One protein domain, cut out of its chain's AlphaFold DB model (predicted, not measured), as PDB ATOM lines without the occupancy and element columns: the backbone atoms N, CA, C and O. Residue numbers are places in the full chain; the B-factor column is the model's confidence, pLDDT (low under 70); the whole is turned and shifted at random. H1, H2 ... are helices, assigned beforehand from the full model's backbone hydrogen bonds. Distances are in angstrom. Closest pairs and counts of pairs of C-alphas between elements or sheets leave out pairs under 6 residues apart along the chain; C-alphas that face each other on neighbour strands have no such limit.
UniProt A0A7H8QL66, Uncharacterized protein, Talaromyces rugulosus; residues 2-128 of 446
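Overview. This is residues 2 to 128 of the 446 residues of an uncharacterized protein of Talaromyces rugulosus (UniProt A0A7H8QL66). The helical hairpin H3-H4 makes the core; the hairpin H5-H6 packs on one side, H5 along H3 and H6 along H4. On the other side H2 packs on H4 and H1 crosses H3. The printed part has 127 residues, 64 of them in six named helices, H1 to H6 in order along the chain, with no named strand; the class is all helix, the helix packing mostly aligned, and the whole is compact, with a radius of gyration of the C-alphas of 13.9 A and spans of 39 by 33 by 32 A.

Along the chain. H2 is residues 26 to 39, 20.4 A; H6, 111 to 124, 20.2 A, ends at C-alpha (47.647, 16.000, -15.977). H4 is 59 to 69, H3 45 to 54, H5 89 to 95; H1, 10 to 17, begins at C-alpha (45.969, 33.860, 7.872).

Arrangement. Closest C-alphas are named. H2 touches H4 (Pro 26, Thr 60, 5.5 A). H4 touches H3 (Ser 61, Ala 52, 5.6 A) and H6 (Glu 62, Lys 118, 6.0 A). H3 touches H1 (Ala 52, Ile 16, 5.7 A; steep tilt, 51 degrees) and H5 (His 50, Pro 89, 5.8 A). H5 touches H6 (Leu 90, Ala 119, 6.0 A). In H1 to H6 every O i to N i+4 pair is within hydrogen-bond range.

Size, cuts and confidence. The farthest C-alphas, of Lys 41 and Ser 105, are 39.5 A apart. The printed part has no cut; links H4 to H5 and H5 to H6 are long. Mean pLDDT of the printed part is 72.1; residues under 70 include 2 to 14 and 96 to 110.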
ATOM      1  N   THR A   2      52.177  29.099  21.279       23.44
ATOM      2  CA  THR A   2      52.334  30.032  20.159       23.44
ATOM      3  C   THR A   2      52.232  29.226  18.871       23.44
ATOM      4  O   THR A   2      53.098  28.411  18.577       23.44
ATOM      5  N   ILE A   3      51.119  29.390  18.155       30.41
ATOM      6  CA  ILE A   3      50.956  28.861  16.799       30.41
ATOM      7  C   ILE A   3      51.717  29.820  15.886       30.41
ATOM      8  O   ILE A   3      51.413  31.010  15.858       30.41
ATOM      9  N   ASP A   4      52.734  29.309  15.204       34.34
ATOM     10  CA  ASP A   4      53.467  30.044  14.182       34.34
ATOM     11  C   ASP A   4      52.625  30.063  12.894       34.34
ATOM     12  O   ASP A   4      52.407  29.031  12.252       34.34
ATOM     13  N   TRP A   5      52.045  31.222  12.576       35.81
ATOM     14  CA  TRP A   5      51.078  31.428  11.490       35.81
ATOM     15  C   TRP A   5      51.783  31.794  10.178       35.81
ATOM     16  O   TRP A   5      51.555  32.869   9.629       35.81
ATOM     17  N   GLY A   6      52.671  30.923   9.694       40.22
ATOM     18  CA  GLY A   6      53.509  31.152   8.511       40.22
ATOM     19  C   GLY A   6      52.738  31.523   7.231       40.22
ATOM     20  O   GLY A   6      52.363  30.659   6.435       40.22
ATOM     21  N   GLY A   7      52.541  32.827   7.017       50.62
ATOM     22  CA  GLY A   7      52.021  33.438   5.796       50.62
ATOM     23  C   GLY A   7      51.368  34.811   6.045       50.62
ATOM     24  O   GLY A   7      50.724  35.004   7.073       50.62
ATOM     25  N   PRO A   8      51.462  35.781   5.112       55.97
ATOM     26  CA  PRO A   8      50.860  37.113   5.278       55.97
ATOM     27  C   PRO A   8      49.315  37.133   5.265       55.97
ATOM     28  O   PRO A   8      48.721  38.185   5.500       55.97
ATOM     29  N   TYR A   9      48.647  35.998   5.007       66.25
ATOM     30  CA  TYR A   9      47.189  35.914   4.823       66.25
ATOM     31  C   TYR A   9      46.555  34.772   5.644       66.25
ATOM     32  O   TYR A   9      46.109  33.772   5.074       66.25
ATOM     33  N   PRO A  10      46.435  34.924   6.977       64.06
ATOM     34  CA  PRO A  10      45.969  33.860   7.872       64.06
ATOM     35  C   PRO A  10      44.550  33.363   7.547       64.06
ATOM     36  O   PRO A  10      44.245  32.195   7.758       64.06
ATOM     37  N   TYR A  11      43.686  34.212   6.977       66.19
ATOM     38  CA  TYR A  11      42.327  33.828   6.577       66.19
ATOM     39  C   TYR A  11      42.284  32.952   5.320       66.19
ATOM     40  O   TYR A  11      41.479  32.024   5.262       66.19
ATOM     41  N   LEU A  12      43.148  33.214   4.332       69.12
ATOM     42  CA  LEU A  12      43.265  32.371   3.137       69.12
ATOM     43  C   LEU A  12      43.835  31.003   3.516       69.12
ATOM     44  O   LEU A  12      43.326  29.972   3.084       69.12
ATOM     45  N   ASP A  13      44.839  31.003   4.389       65.38
ATOM     46  CA  ASP A  13      45.442  29.783   4.911       65.38
ATOM     47  C   ASP A  13      44.433  28.947   5.704       65.38
ATOM     48  O   ASP A  13      44.362  27.729   5.524       65.38
ATOM     49  N   LEU A  14      43.601  29.593   6.527       67.12
ATOM     50  CA  LEU A  14      42.510  28.940   7.247       67.12
ATOM     51  C   LEU A  14      41.465  28.363   6.280       67.12
ATOM     52  O   LEU A  14      41.015  27.238   6.476       67.12
ATOM     53  N   TRP A  15      41.110  29.099   5.222       70.31
ATOM     54  CA  TRP A  15      40.129  28.672   4.217       70.31
ATOM     55  C   TRP A  15      40.612  27.456   3.415       70.31
ATOM     56  O   TRP A  15      39.854  26.512   3.188       70.31
ATOM     57  N   ILE A  16      41.894  27.427   3.043       67.88
ATOM     58  CA  ILE A  16      42.519  26.291   2.347       67.88
ATOM     59  C   ILE A  16      42.667  25.080   3.275       67.88
ATOM     60  O   ILE A  16      42.363  23.949   2.894       67.88
ATOM     61  N   SER A  17      43.073  25.309   4.523       62.97
ATOM     62  CA  SER A  17      43.389  24.233   5.473       62.97
ATOM     63  C   SER A  17      42.161  23.615   6.152       62.97
ATOM     64  O   SER A  17      42.234  22.475   6.624       62.97
ATOM     65  N   ASN A  18      41.045  24.348   6.223       61.25
ATOM     66  CA  ASN A  18      39.806  23.940   6.897       61.25
ATOM     67  C   ASN A  18      38.622  23.809   5.932       61.25
ATOM     68  O   ASN A  18      37.481  24.022   6.337       61.25
ATOM     69  N   ALA A  19      38.883  23.442   4.672       57.19
ATOM     70  CA  ALA A  19      37.854  23.043   3.718       57.19
ATOM     71  C   ALA A  19      37.037  21.863   4.280       57.19
ATOM     72  O   ALA A  19      37.415  20.698   4.128       57.19
ATOM     73  N   ASN A  20      35.954  22.182   4.987       56.38
ATOM     74  CA  ASN A  20      35.004  21.228   5.530       56.38
ATOM     75  C   ASN A  20      33.842  21.112   4.545       56.38
ATOM     76  O   ASN A  20      33.147  22.096   4.279       56.38
ATOM     77  N   GLU A  21      33.649  19.912   4.006       56.91
ATOM     78  CA  GLU A  21      32.621  19.610   3.004       56.91
ATOM     79  C   GLU A  21      31.200  19.898   3.513       56.91
ATOM     80  O   GLU A  21      30.314  20.192   2.717       56.91
ATOM     81  N   GLY A  22      30.988  19.905   4.835       54.62
ATOM     82  CA  GLY A  22      29.690  20.210   5.445       54.62
ATOM     83  C   GLY A  22      29.346  21.700   5.580       54.62
ATOM     84  O   GLY A  22      28.216  22.015   5.943       54.62
ATOM     85  N   LEU A  23      30.284  22.626   5.334       54.53
ATOM     86  CA  LEU A  23      30.091  24.059   5.634       54.53
ATOM     87  C   LEU A  23      29.980  24.966   4.399       54.53
ATOM     88  O   LEU A  23      29.538  26.106   4.531       54.53
ATOM     89  N   CYS A  24      30.381  24.512   3.209       63.44
ATOM     90  CA  CYS A  24      30.400  25.357   2.014       63.44
ATOM     91  C   CYS A  24      30.173  24.540   0.738       63.44
ATOM     92  O   CYS A  24      30.785  23.488   0.560       63.44
ATOM     93  N   HIS A  25      29.331  25.045  -0.174       70.25
ATOM     94  CA  HIS A  25      29.181  24.451  -1.501       70.25
ATOM     95  C   HIS A  25      30.526  24.526  -2.254       70.25
ATOM     96  O   HIS A  25      31.170  25.581  -2.224       70.25
ATOM     97  N   PRO A  26      30.961  23.466  -2.961       67.06
ATOM     98  CA  PRO A  26      32.269  23.437  -3.626       67.06
ATOM     99  C   PRO A  26      32.503  24.588  -4.615       67.06
ATOM    100  O   PRO A  26      33.632  25.039  -4.790       67.06
ATOM    101  N   GLU A  27      31.442  25.077  -5.256       71.31
ATOM    102  CA  GLU A  27      31.503  26.215  -6.184       71.31
ATOM    103  C   GLU A  27      31.789  27.522  -5.446       71.31
ATOM    104  O   GLU A  27      32.735  28.222  -5.788       71.31
ATOM    105  N   THR A  28      31.063  27.791  -4.354       74.00
ATOM    106  CA  THR A  28      31.288  28.968  -3.503       74.00
ATOM    107  C   THR A  28      32.698  28.975  -2.926       74.00
ATOM    108  O   THR A  28      33.336  30.022  -2.833       74.00
ATOM    109  N   TYR A  29      33.219  27.802  -2.576       73.50
ATOM    110  CA  TYR A  29      34.591  27.671  -2.116       73.50
ATOM    111  C   TYR A  29      35.610  28.100  -3.186       73.50
ATOM    112  O   TYR A  29      36.538  28.855  -2.884       73.50
ATOM    113  N   CYS A  30      35.414  27.662  -4.434       70.75
ATOM    114  CA  CYS A  30      36.262  28.044  -5.563       70.75
ATOM    115  C   CYS A  30      36.140  29.539  -5.886       70.75
ATOM    116  O   CYS A  30      37.160  30.188  -6.104       70.75
ATOM    117  N   ASP A  31      34.928  30.100  -5.846       73.75
ATOM    118  CA  ASP A  31      34.674  31.524  -6.095       73.75
ATOM    119  C   ASP A  31      35.375  32.425  -5.071       73.75
ATOM    120  O   ASP A  31      35.909  33.483  -5.414       73.75
ATOM    121  N   VAL A  32      35.425  32.000  -3.806       75.25
ATOM    122  CA  VAL A  32      36.152  32.723  -2.753       75.25
ATOM    123  C   VAL A  32      37.661  32.665  -2.996       75.25
ATOM    124  O   VAL A  32      38.321  33.703  -2.912       75.25
ATOM    125  N   ILE A  33      38.210  31.500  -3.359       74.31
ATOM    126  CA  ILE A  33      39.629  31.379  -3.734       74.31
ATOM    127  C   ILE A  33      39.940  32.274  -4.938       74.31
ATOM    128  O   ILE A  33      40.902  33.038  -4.891       74.31
ATOM    129  N   LEU A  34      39.103  32.247  -5.977       71.44
ATOM    130  CA  LEU A  34      39.174  33.120  -7.154       71.44
ATOM    131  C   LEU A  34      39.216  34.602  -6.771       71.44
ATOM    132  O   LEU A  34      40.093  35.351  -7.197       71.44
ATOM    133  N   CYS A  35      38.281  35.028  -5.930       74.25
ATOM    134  CA  CYS A  35      38.162  36.417  -5.512       74.25
ATOM    135  C   CYS A  35      39.395  36.888  -4.723       74.25
ATOM    136  O   CYS A  35      39.886  37.999  -4.939       74.25
ATOM    137  N   ILE A  36      39.928  36.046  -3.832       73.44
ATOM    138  CA  ILE A  36      41.129  36.369  -3.049       73.44
ATOM    139  C   ILE A  36      42.366  36.400  -3.955       73.44
ATOM    140  O   ILE A  36      43.129  37.367  -3.926       73.44
ATOM    141  N   THR A  37      42.538  35.383  -4.798       72.81
ATOM    142  CA  THR A  37      43.697  35.250  -5.697       72.81
ATOM    143  C   THR A  37      43.786  36.359  -6.743       72.81
ATOM    144  O   THR A  37      44.886  36.785  -7.083       72.81
ATOM    145  N   GLN A  38      42.654  36.896  -7.202       73.69
ATOM    146  CA  GLN A  38      42.624  38.052  -8.106       73.69
ATOM    147  C   GLN A  38      42.986  39.378  -7.422       73.69
ATOM    148  O   GLN A  38      43.437  40.313  -8.085       73.69
ATOM    149  N   ARG A  39      42.761  39.500  -6.108       73.69
ATOM    150  CA  ARG A  39      42.937  40.763  -5.369       73.69
ATOM    151  C   ARG A  39      44.302  40.898  -4.711       73.69
ATOM    152  O   ARG A  39      44.754  42.021  -4.486       73.69
ATOM    153  N   VAL A  40      44.960  39.786  -4.407       75.75
ATOM    154  CA  VAL A  40      46.248  39.784  -3.715       75.75
ATOM    155  C   VAL A  40      47.382  39.581  -4.721       75.75
ATOM    156  O   VAL A  40      47.496  38.535  -5.352       75.75
ATOM    157  N   LYS A  41      48.229  40.603  -4.886       70.25
ATOM    158  CA  LYS A  41      49.257  40.648  -5.943       70.25
ATOM    159  C   LYS A  41      50.486  39.770  -5.673       70.25
ATOM    160  O   LYS A  41      51.101  39.311  -6.639       70.25
ATOM    161  N   ASP A  42      50.770  39.499  -4.400       76.88
ATOM    162  CA  ASP A  42      52.006  38.858  -3.926       76.88
ATOM    163  C   ASP A  42      51.767  37.446  -3.358       76.88
ATOM    164  O   ASP A  42      52.475  36.987  -2.463       76.88
ATOM    165  N   LEU A  43      50.736  36.747  -3.847       78.25
ATOM    166  CA  LEU A  43      50.498  35.352  -3.475       78.25
ATOM    167  C   LEU A  43      51.481  34.417  -4.176       78.25
ATOM    168  O   LEU A  43      51.587  34.412  -5.403       78.25
ATOM    169  N   ASP A  44      52.113  33.551  -3.387       84.31
ATOM    170  CA  ASP A  44      52.796  32.374  -3.906       84.31
ATOM    171  C   ASP A  44      51.787  31.242  -4.140       84.31
ATOM    172  O   ASP A  44      51.416  30.491  -3.234       84.31
ATOM    173  N   PHE A  45      51.336  31.122  -5.387       84.25
ATOM    174  CA  PHE A  45      50.404  30.081  -5.815       84.25
ATOM    175  C   PHE A  45      50.950  28.662  -5.615       84.25
ATOM    176  O   PHE A  45      50.176  27.743  -5.353       84.25
ATOM    177  N   SER A  46      52.270  28.480  -5.679       86.31
ATOM    178  CA  SER A  46      52.905  27.175  -5.477       86.31
ATOM    179  C   SER A  46      52.800  26.738  -4.017       86.31
ATOM    180  O   SER A  46      52.430  25.598  -3.727       86.31
ATOM    181  N   ALA A  47      53.032  27.666  -3.085       85.00
ATOM    182  CA  ALA A  47      52.810  27.425  -1.663       85.00
ATOM    183  C   ALA A  47      51.336  27.098  -1.363       85.00
ATOM    184  O   ALA A  47      51.058  26.217  -0.546       85.00
ATOM    185  N   LEU A  48      50.379  27.741  -2.047       83.19
ATOM    186  CA  LEU A  48      48.951  27.430  -1.893       83.19
ATOM    187  C   LEU A  48      48.601  26.013  -2.368       83.19
ATOM    188  O   LEU A  48      47.811  25.345  -1.703       83.19
ATOM    189  N   VAL A  49      49.206  25.526  -3.459       87.31
ATOM    190  CA  VAL A  49      49.028  24.135  -3.921       87.31
ATOM    191  C   VAL A  49      49.511  23.152  -2.852       87.31
ATOM    192  O   VAL A  49      48.770  22.246  -2.470       87.31
ATOM    193  N   HIS A  50      50.705  23.366  -2.292       86.38
ATOM    194  CA  HIS A  50      51.228  22.544  -1.191       86.38
ATOM    195  C   HIS A  50      50.335  22.581   0.056       86.38
ATOM    196  O   HIS A  50      50.104  21.544   0.685       86.38
ATOM    197  N   LYS A  51      49.772  23.747   0.396       80.81
ATOM    198  CA  LYS A  51      48.801  23.880   1.497       80.81
ATOM    199  C   LYS A  51      47.499  23.127   1.204       80.81
ATOM    200  O   LYS A  51      47.015  22.416   2.082       80.81
ATOM    201  N   ALA A  52      46.965  23.214  -0.014       79.94
ATOM    202  CA  ALA A  52      45.757  22.491  -0.429       79.94
ATOM    203  C   ALA A  52      45.957  20.963  -0.427       79.94
ATOM    204  O   ALA A  52      45.034  20.204  -0.124       79.94
ATOM    205  N   ILE A  53      47.177  20.503  -0.706       81.38
ATOM    206  CA  ILE A  53      47.574  19.094  -0.599       81.38
ATOM    207  C   ILE A  53      47.647  18.645   0.862       81.38
ATOM    208  O   ILE A  53      47.105  17.595   1.200       81.38
ATOM    209  N   ARG A  54      48.266  19.452   1.735       73.88
ATOM    210  CA  ARG A  54      48.395  19.177   3.178       73.88
ATOM    211  C   ARG A  54      47.063  19.305   3.941       73.88
ATOM    212  O   ARG A  54      46.967  18.811   5.063       73.88
ATOM    213  N   GLY A  55      46.077  19.990   3.361       67.56
ATOM    214  CA  GLY A  55      44.736  20.210   3.909       67.56
ATOM    215  C   GLY A  55      43.860  18.949   3.956       67.56
ATOM    216  O   GLY A  55      44.333  17.843   4.206       67.56
ATOM    217  N   SER A  56      42.544  19.107   3.769       63.97
ATOM    218  CA  SER A  56      41.633  17.955   3.728       63.97
ATOM    219  C   SER A  56      41.864  17.104   2.472       63.97
ATOM    220  O   SER A  56      42.404  17.566   1.470       63.97
ATOM    221  N   LEU A  57      41.455  15.836   2.519       61.44
ATOM    222  CA  LEU A  57      41.410  14.937   1.357       61.44
ATOM    223  C   LEU A  57      40.043  14.975   0.657       61.44
ATOM    224  O   LEU A  57      39.716  14.091  -0.124       61.44
ATOM    225  N   GLY A  58      39.248  15.999   0.953       64.44
ATOM    226  CA  GLY A  58      37.915  16.160   0.398       64.44
ATOM    227  C   GLY A  58      37.907  16.743  -1.013       64.44
ATOM    228  O   GLY A  58      38.881  17.367  -1.454       64.44
ATOM    229  N   TYR A  59      36.765  16.623  -1.680       70.25
ATOM    230  CA  TYR A  59      36.481  17.122  -3.029       70.25
ATOM    231  C   TYR A  59      36.824  18.612  -3.198       70.25
ATOM    232  O   TYR A  59      37.352  19.055  -4.217       70.25
ATOM    233  N   THR A  60      36.590  19.400  -2.153       71.06
ATOM    234  CA  THR A  60      36.861  20.840  -2.128       71.06
ATOM    235  C   THR A  60      38.356  21.167  -2.254       71.06
ATOM    236  O   THR A  60      38.737  22.091  -2.973       71.06
ATOM    237  N   SER A  61      39.221  20.376  -1.610       74.75
ATOM    238  CA  SER A  61      40.679  20.536  -1.708       74.75
ATOM    239  C   SER A  61      41.208  20.157  -3.095       74.75
ATOM    240  O   SER A  61      42.124  20.792  -3.613       74.75
ATOM    241  N   GLU A  62      40.603  19.149  -3.722       76.56
ATOM    242  CA  GLU A  62      40.951  18.700  -5.065       76.56
ATOM    243  C   GLU A  62      40.580  19.754  -6.111       76.56
ATOM    244  O   GLU A  62      41.413  20.106  -6.947       76.56
ATOM    245  N   ARG A  63      39.379  20.345  -6.016       77.56
ATOM    246  CA  ARG A  63      38.992  21.464  -6.888       77.56
ATOM    247  C   ARG A  63      39.920  22.664  -6.732       77.56
ATOM    248  O   ARG A  63      40.228  23.301  -7.734       77.56
ATOM    249  N   ALA A  64      40.391  22.955  -5.518       78.50
ATOM    250  CA  ALA A  64      41.364  24.023  -5.294       78.50
ATOM    251  C   ALA A  64      42.685  23.752  -6.027       78.50
ATOM    252  O   ALA A  64      43.191  24.636  -6.712       78.50
ATOM    253  N   VAL A  65      43.212  22.526  -5.934       84.81
ATOM    254  CA  VAL A  65      44.425  22.113  -6.662       84.81
ATOM    255  C   VAL A  65      44.210  22.223  -8.172       84.81
ATOM    256  O   VAL A  65      45.007  22.864  -8.851       84.81
ATOM    257  N   HIS A  66      43.108  21.671  -8.688       84.25
ATOM    258  CA  HIS A  66      42.758  21.764 -10.107       84.25
ATOM    259  C   HIS A  66      42.669  23.222 -10.576       84.25
ATOM    260  O   HIS A  66      43.146  23.571 -11.650       84.25
ATOM    261  N   PHE A  67      42.059  24.089  -9.771       81.44
ATOM    262  CA  PHE A  67      41.905  25.501 -10.090       81.44
ATOM    263  C   PHE A  67      43.248  26.245 -10.127       81.44
ATOM    264  O   PHE A  67      43.530  26.940 -11.100       81.44
ATOM    265  N   LEU A  68      44.085  26.073  -9.100       84.62
ATOM    266  CA  LEU A  68      45.383  26.748  -8.985       84.62
ATOM    267  C   LEU A  68      46.360  26.349 -10.103       84.62
ATOM    268  O   LEU A  68      47.241  27.135 -10.449       84.62
ATOM    269  N   LEU A  69      46.204  25.147 -10.658       87.00
ATOM    270  CA  LEU A  69      47.038  24.605 -11.733       87.00
ATOM    271  C   LEU A  69      46.452  24.805 -13.133       87.00
ATOM    272  O   LEU A  69      47.123  24.509 -14.113       87.00
ATOM    273  N   SER A  70      45.206  25.265 -13.237       83.75
ATOM    274  CA  SER A  70      44.526  25.407 -14.522       83.75
ATOM    275  C   SER A  70      45.214  26.452 -15.397       83.75
ATOM    276  O   SER A  70      45.428  27.578 -14.952       83.75
ATOM    277  N   ASP A  71      45.442  26.132 -16.670       77.06
ATOM    278  CA  ASP A  71      45.939  27.085 -17.678       77.06
ATOM    279  C   ASP A  71      44.985  28.270 -17.901       77.06
ATOM    280  O   ASP A  71      45.367  29.307 -18.441       77.06
ATOM    281  N   LEU A  72      43.727  28.133 -17.469       75.25
ATOM    282  CA  LEU A  72      42.744  29.217 -17.474       75.25
ATOM    283  C   LEU A  72      42.985  30.230 -16.345       75.25
ATOM    284  O   LEU A  72      42.392  31.311 -16.349       75.25
ATOM    285  N   HIS A  73      43.826  29.896 -15.364       72.75
ATOM    286  CA  HIS A  73      44.238  30.819 -14.319       72.75
ATOM    287  C   HIS A  73      45.230  31.843 -14.900       72.75
ATOM    288  O   HIS A  73      46.179  31.457 -15.575       72.75
ATOM    289  N   PRO A  74      45.092  33.153 -14.617       71.94
ATOM    290  CA  PRO A  74      45.979  34.177 -15.185       71.94
ATOM    291  C   PRO A  74      47.448  34.045 -14.745       71.94
ATOM    292  O   PRO A  74      48.334  34.642 -15.355       71.94
ATOM    293  N   ARG A  75      47.708  33.311 -13.657       78.69
ATOM    294  CA  ARG A  75      49.041  33.024 -13.107       78.69
ATOM    295  C   ARG A  75      49.059  31.577 -12.588       78.69
ATOM    296  O   ARG A  75      48.891  31.397 -11.382       78.69
ATOM    297  N   PRO A  76      49.098  30.556 -13.459       83.25
ATOM    298  CA  PRO A  76      48.999  29.165 -13.022       83.25
ATOM    299  C   PRO A  76      50.171  28.819 -12.096       83.25
ATOM    300  O   PRO A  76      51.294  29.298 -12.289       83.25
ATOM    301  N   ALA A  77      49.902  28.030 -11.059       87.44
ATOM    302  CA  ALA A  77      50.931  27.579 -10.132       87.44
ATOM    303  C   ALA A  77      51.914  26.637 -10.842       87.44
ATOM    304  O   ALA A  77      51.527  25.838 -11.694       87.44
ATOM    305  N   ASN A  78      53.189  26.680 -10.453       90.62
ATOM    306  CA  ASN A  78      54.159  25.715 -10.953       90.62
ATOM    307  C   ASN A  78      53.932  24.361 -10.261       90.62
ATOM    308  O   ASN A  78      54.231  24.198  -9.077       90.62
ATOM    309  N   VAL A  79      53.449  23.378 -11.021       92.06
ATOM    310  CA  VAL A  79      53.152  22.017 -10.544       92.06
ATOM    311  C   VAL A  79      54.379  21.266 -10.002       92.06
ATOM    312  O   VAL A  79      54.223  20.295  -9.268       92.06
ATOM    313  N   ASN A  80      55.596  21.714 -10.329       93.25
ATOM    314  CA  ASN A  80      56.862  21.112  -9.899       93.25
ATOM    315  C   ASN A  80      57.620  21.977  -8.875       93.25
ATOM    316  O   ASN A  80      58.783  21.710  -8.580       93.25
ATOM    317  N   ALA A  81      56.994  23.023  -8.329       93.44
ATOM    318  CA  ALA A  81      57.619  23.868  -7.315       93.44
ATOM    319  C   ALA A  81      57.883  23.101  -6.013       93.44
ATOM    320  O   ALA A  81      57.036  22.353  -5.534       93.44
ATOM    321  N   LEU A  82      59.044  23.314  -5.405       93.12
ATOM    322  CA  LEU A  82      59.416  22.625  -4.173       93.12
ATOM    323  C   LEU A  82      58.844  23.346  -2.951       93.12
ATOM    324  O   LEU A  82      58.806  24.574  -2.917       93.12
ATOM    325  N   ASN A  83      58.397  22.581  -1.958       88.25
ATOM    326  CA  ASN A  83      58.115  23.112  -0.625       88.25
ATOM    327  C   ASN A  83      59.391  23.189   0.230       88.25
ATOM    328  O   ASN A  83      60.473  22.800  -0.211       88.25
ATOM    329  N   ASP A  84      59.240  23.635   1.478       85.75
ATOM    330  CA  ASP A  84      60.337  23.741   2.450       85.75
ATOM    331  C   ASP A  84      61.019  22.390   2.748       85.75
ATOM    332  O   ASP A  84      62.192  22.352   3.107       85.75
ATOM    333  N   ASP A  85      60.304  21.275   2.547       81.50
ATOM    334  CA  ASP A  85      60.821  19.911   2.709       81.50
ATOM    335  C   ASP A  85      61.550  19.398   1.441       81.50
ATOM    336  O   ASP A  85      62.008  18.254   1.397       81.50
ATOM    337  N   GLY A  86      61.639  20.208   0.378       87.75
ATOM    338  CA  GLY A  86      62.251  19.831  -0.900       87.75
ATOM    339  C   GLY A  86      61.404  18.877  -1.750       87.75
ATOM    340  O   GLY A  86      61.936  18.190  -2.626       87.75
ATOM    341  N   HIS A  87      60.096  18.799  -1.501       88.44
ATOM    342  CA  HIS A  87      59.169  17.929  -2.226       88.44
ATOM    343  C   HIS A  87      58.348  18.709  -3.258       88.44
ATOM    344  O   HIS A  87      57.881  19.815  -2.985       88.44
ATOM    345  N   THR A  88      58.108  18.105  -4.426       92.06
ATOM    346  CA  THR A  88      57.088  18.574  -5.377       92.06
ATOM    347  C   THR A  88      55.682  18.305  -4.830       92.06
ATOM    348  O   THR A  88      55.519  17.443  -3.961       92.06
ATOM    349  N   PRO A  89      54.636  18.984  -5.335       91.75
ATOM    350  CA  PRO A  89      53.241  18.688  -5.028       91.75
ATOM    351  C   PRO A  89      52.901  17.200  -5.160       91.75
ATOM    352  O   PRO A  89      52.198  16.650  -4.316       91.75
ATOM    353  N   LEU A  90      53.443  16.523  -6.178       91.06
ATOM    354  CA  LEU A  90      53.206  15.095  -6.388       91.06
ATOM    355  C   LEU A  90      53.800  14.256  -5.256       91.06
ATOM    356  O   LEU A  90      53.083  13.459  -4.650       91.06
ATOM    357  N   LEU A  91      55.075  14.471  -4.912       88.38
ATOM    358  CA  LEU A  91      55.687  13.787  -3.771       88.38
ATOM    359  C   LEU A  91      54.954  14.123  -2.470       88.38
ATOM    360  O   LEU A  91      54.711  13.229  -1.662       88.38
ATOM    361  N   ALA A  92      54.542  15.378  -2.294       87.06
ATOM    362  CA  ALA A  92      53.781  15.816  -1.137       87.06
ATOM    363  C   ALA A  92      52.429  15.097  -1.033       87.06
ATOM    364  O   ALA A  92      52.097  14.690   0.070       87.06
ATOM    365  N   VAL A  93      51.691  14.860  -2.128       86.94
ATOM    366  CA  VAL A  93      50.432  14.077  -2.126       86.94
ATOM    367  C   VAL A  93      50.678  12.612  -1.765       86.94
ATOM    368  O   VAL A  93      49.965  12.023  -0.951       86.94
ATOM    369  N   LEU A  94      51.711  12.006  -2.349       84.88
ATOM    370  CA  LEU A  94      52.062  10.605  -2.089       84.88
ATOM    371  C   LEU A  94      52.585  10.402  -0.661       84.88
ATOM    372  O   LEU A  94      52.477   9.307  -0.093       84.88
ATOM    373  N   GLN A  95      53.137  11.461  -0.070       77.00
ATOM    374  CA  GLN A  95      53.539  11.527   1.327       77.00
ATOM    375  C   GLN A  95      52.403  11.939   2.263       77.00
ATOM    376  O   GLN A  95      52.404  11.500   3.415       77.00
ATOM    377  N   SER A  96      51.445  12.739   1.782       69.25
ATOM    378  CA  SER A  96      50.372  13.326   2.573       69.25
ATOM    379  C   SER A  96      49.409  12.238   2.979       69.25
ATOM    380  O   SER A  96      48.464  11.930   2.268       69.25
ATOM    381  N   LEU A  97      49.702  11.646   4.127       55.72
ATOM    382  CA  LEU A  97      48.764  11.129   5.101       55.72
ATOM    383  C   LEU A  97      49.548  10.797   6.365       55.72
ATOM    384  O   LEU A  97      50.611  10.187   6.278       55.72
ATOM    385  N   CYS A  98      48.970  11.220   7.496       46.44
ATOM    386  CA  CYS A  98      49.395  11.031   8.895       46.44
ATOM    387  C   CYS A  98      49.930  12.263   9.626       46.44
ATOM    388  O   CYS A  98      51.000  12.267  10.220       46.44
ATOM    389  N   LYS A  99      49.092  13.301   9.700       40.38
ATOM    390  CA  LYS A  99      49.004  14.110  10.925       40.38
ATOM    391  C   LYS A  99      47.569  14.073  11.452       40.38
ATOM    392  O   LYS A  99      46.790  14.976  11.182       40.38
ATOM    393  N   GLY A 100      47.216  12.983  12.139       38.72
ATOM    394  CA  GLY A 100      46.226  12.933  13.230       38.72
ATOM    395  C   GLY A 100      44.828  13.555  13.065       38.72
ATOM    396  O   GLY A 100      44.164  13.771  14.077       38.72
ATOM    397  N   ARG A 101      44.336  13.879  11.863       40.41
ATOM    398  CA  ARG A 101      42.962  14.378  11.705       40.41
ATOM    399  C   ARG A 101      42.008  13.205  11.598       40.41
ATOM    400  O   ARG A 101      41.961  12.596  10.539       40.41
ATOM    401  N   LYS A 102      41.270  12.953  12.689       40.34
ATOM    402  CA  LYS A 102      40.100  12.067  12.784       40.34
ATOM    403  C   LYS A 102      39.388  11.974  11.427       40.34
ATOM    404  O   LYS A 102      38.682  12.913  11.065       40.34
ATOM    405  N   LEU A 103      39.580  10.881  10.683       42.91
ATOM    406  CA  LEU A 103      38.628  10.475   9.651       42.91
ATOM    407  C   LEU A 103      37.263  10.399  10.342       42.91
ATOM    408  O   LEU A 103      37.024   9.503  11.152       42.91
ATOM    409  N   SER A 104      36.395  11.374  10.086       40.62
ATOM    410  CA  SER A 104      34.983  11.186  10.366       40.62
ATOM    411  C   SER A 104      34.510  10.048   9.470       40.62
ATOM    412  O   SER A 104      34.876   9.965   8.297       40.62
ATOM    413  N   SER A 105      33.695   9.159  10.022       41.03
ATOM    414  CA  SER A 105      33.086   8.008   9.349       41.03
ATOM    415  C   SER A 105      32.122   8.382   8.206       41.03
ATOM    416  O   SER A 105      31.284   7.574   7.826       41.03
ATOM    417  N   GLU A 106      32.181   9.614   7.695       37.38
ATOM    418  CA  GLU A 106      31.134  10.233   6.881       37.38
ATOM    419  C   GLU A 106      31.568  10.600   5.451       37.38
ATOM    420  O   GLU A 106      30.714  11.008   4.669       37.38
ATOM    421  N   SER A 107      32.836  10.420   5.045       41.72
ATOM    422  CA  SER A 107      33.222  10.647   3.640       41.72
ATOM    423  C   SER A 107      33.191   9.346   2.814       41.72
ATOM    424  O   SER A 107      33.937   8.418   3.131       41.72
ATOM    425  N   PRO A 108      32.399   9.261   1.728       37.03
ATOM    426  CA  PRO A 108      32.210   8.028   0.952       37.03
ATOM    427  C   PRO A 108      33.364   7.673  -0.007       37.03
ATOM    428  O   PRO A 108      33.348   6.592  -0.591       37.03
ATOM    429  N   HIS A 109      34.357   8.548  -0.200       48.84
ATOM    430  CA  HIS A 109      35.558   8.236  -0.985       48.84
ATOM    431  C   HIS A 109      36.656   7.701  -0.068       48.84
ATOM    432  O   HIS A 109      37.066   8.387   0.868       48.84
ATOM    433  N   SER A 110      37.150   6.485  -0.335       66.50
ATOM    434  CA  SER A 110      38.289   5.952   0.414       66.50
ATOM    435  C   SER A 110      39.484   6.903   0.280       66.50
ATOM    436  O   SER A 110      39.725   7.470  -0.788       66.50
ATOM    437  N   THR A 111      40.235   7.087   1.362       73.75
ATOM    438  CA  THR A 111      41.421   7.949   1.427       73.75
ATOM    439  C   THR A 111      42.379   7.723   0.251       73.75
ATOM    440  O   THR A 111      42.953   8.677  -0.271       73.75
ATOM    441  N   LEU A 112      42.514   6.471  -0.201       78.69
ATOM    442  CA  LEU A 112      43.310   6.099  -1.366       78.69
ATOM    443  C   LEU A 112      42.797   6.734  -2.667       78.69
ATOM    444  O   LEU A 112      43.603   7.278  -3.417       78.69
ATOM    445  N   GLU A 113      41.488   6.698  -2.933       81.56
ATOM    446  CA  GLU A 113      40.920   7.276  -4.162       81.56
ATOM    447  C   GLU A 113      41.172   8.783  -4.237       81.56
ATOM    448  O   GLU A 113      41.499   9.306  -5.298       81.56
ATOM    449  N   SER A 114      41.112   9.483  -3.100       79.25
ATOM    450  CA  SER A 114      41.452  10.910  -3.046       79.25
ATOM    451  C   SER A 114      42.924  11.170  -3.390       79.25
ATOM    452  O   SER A 114      43.228  12.066  -4.181       79.25
ATOM    453  N   ILE A 115      43.853  10.358  -2.865       84.06
ATOM    454  CA  ILE A 115      45.280  10.443  -3.231       84.06
ATOM    455  C   ILE A 115      45.450  10.208  -4.733       84.06
ATOM    456  O   ILE A 115      46.126  10.995  -5.393       84.06
ATOM    457  N   ILE A 116      44.842   9.146  -5.272       86.44
ATOM    458  CA  ILE A 116      44.935   8.792  -6.694       86.44
ATOM    459  C   ILE A 116      44.367   9.921  -7.560       86.44
ATOM    460  O   ILE A 116      44.992  10.295  -8.556       86.44
ATOM    461  N   SER A 117      43.235  10.513  -7.176       85.50
ATOM    462  CA  SER A 117      42.604  11.599  -7.931       85.50
ATOM    463  C   SER A 117      43.443  12.880  -7.915       85.50
ATOM    464  O   SER A 117      43.712  13.471  -8.968       85.50
ATOM    465  N   LYS A 118      43.971  13.272  -6.745       86.38
ATOM    466  CA  LYS A 118      44.901  14.407  -6.627       86.38
ATOM    467  C   LYS A 118      46.187  14.167  -7.417       86.38
ATOM    468  O   LYS A 118      46.600  15.044  -8.173       86.38
ATOM    469  N   ALA A 119      46.794  12.986  -7.294       89.31
ATOM    470  CA  ALA A 119      47.986  12.620  -8.054       89.31
ATOM    471  C   ALA A 119      47.715  12.676  -9.565       89.31
ATOM    472  O   ALA A 119      48.489  13.274 -10.303       89.31
ATOM    473  N   SER A 120      46.571  12.156 -10.017       88.12
ATOM    474  CA  SER A 120      46.151  12.227 -11.422       88.12
ATOM    475  C   SER A 120      45.972  13.668 -11.900       88.12
ATOM    476  O   SER A 120      46.357  13.997 -13.018       88.12
ATOM    477  N   THR A 121      45.410  14.549 -11.069       87.62
ATOM    478  CA  THR A 121      45.270  15.982 -11.383       87.62
ATOM    479  C   THR A 121      46.633  16.652 -11.549       87.62
ATOM    480  O   THR A 121      46.849  17.364 -12.527       87.62
ATOM    481  N   LEU A 122      47.573  16.378 -10.643       91.12
ATOM    482  CA  LEU A 122      48.940  16.897 -10.724       91.12
ATOM    483  C   LEU A 122      49.667  16.390 -11.969       91.12
ATOM    484  O   LEU A 122      50.299  17.169 -12.676       91.12
ATOM    485  N   LEU A 123      49.549  15.099 -12.272       89.25
ATOM    486  CA  LEU A 123      50.191  14.519 -13.443       89.25
ATOM    487  C   LEU A 123      49.600  15.073 -14.752       89.25
ATOM    488  O   LEU A 123      50.357  15.382 -15.668       89.25
ATOM    489  N   ARG A 124      48.278  15.305 -14.830       86.94
ATOM    490  CA  ARG A 124      47.647  16.000 -15.977       86.94
ATOM    491  C   ARG A 124      48.141  17.434 -16.142       86.94
ATOM    492  O   ARG A 124      48.235  17.905 -17.268       86.94
ATOM    493  N   ALA A 125      48.471  18.102 -15.039       87.44
ATOM    494  CA  ALA A 125      49.058  19.438 -15.043       87.44
ATOM    495  C   ALA A 125      50.574  19.446 -15.343       87.44
ATOM    496  O   ALA A 125      51.190  20.508 -15.313       87.44
ATOM    497  N   GLY A 126      51.193  18.291 -15.632       87.75
ATOM    498  CA  GLY A 126      52.611  18.190 -15.996       87.75
ATOM    499  C   GLY A 126      53.566  17.946 -14.822       87.75
ATOM    500  O   GLY A 126      54.742  18.316 -14.894       87.75
ATOM    501  N   ALA A 127      53.084  17.355 -13.723       89.75
ATOM    502  CA  ALA A 127      53.960  16.939 -12.629       89.75
ATOM    503  C   ALA A 127      54.986  15.893 -13.095       89.75
ATOM    504  O   ALA A 127      54.639  14.906 -13.744       89.75
ATOM    505  N   GLN A 128      56.248  16.088 -12.717       86.56
ATOM    506  CA  GLN A 128      57.343  15.180 -13.047       86.56
ATOM    507  C   GLN A 128      57.308  13.946 -12.147       86.56
ATOM    508  O   GLN A 128      57.598  14.016 -10.951       86.56
TER     509      GLN A 128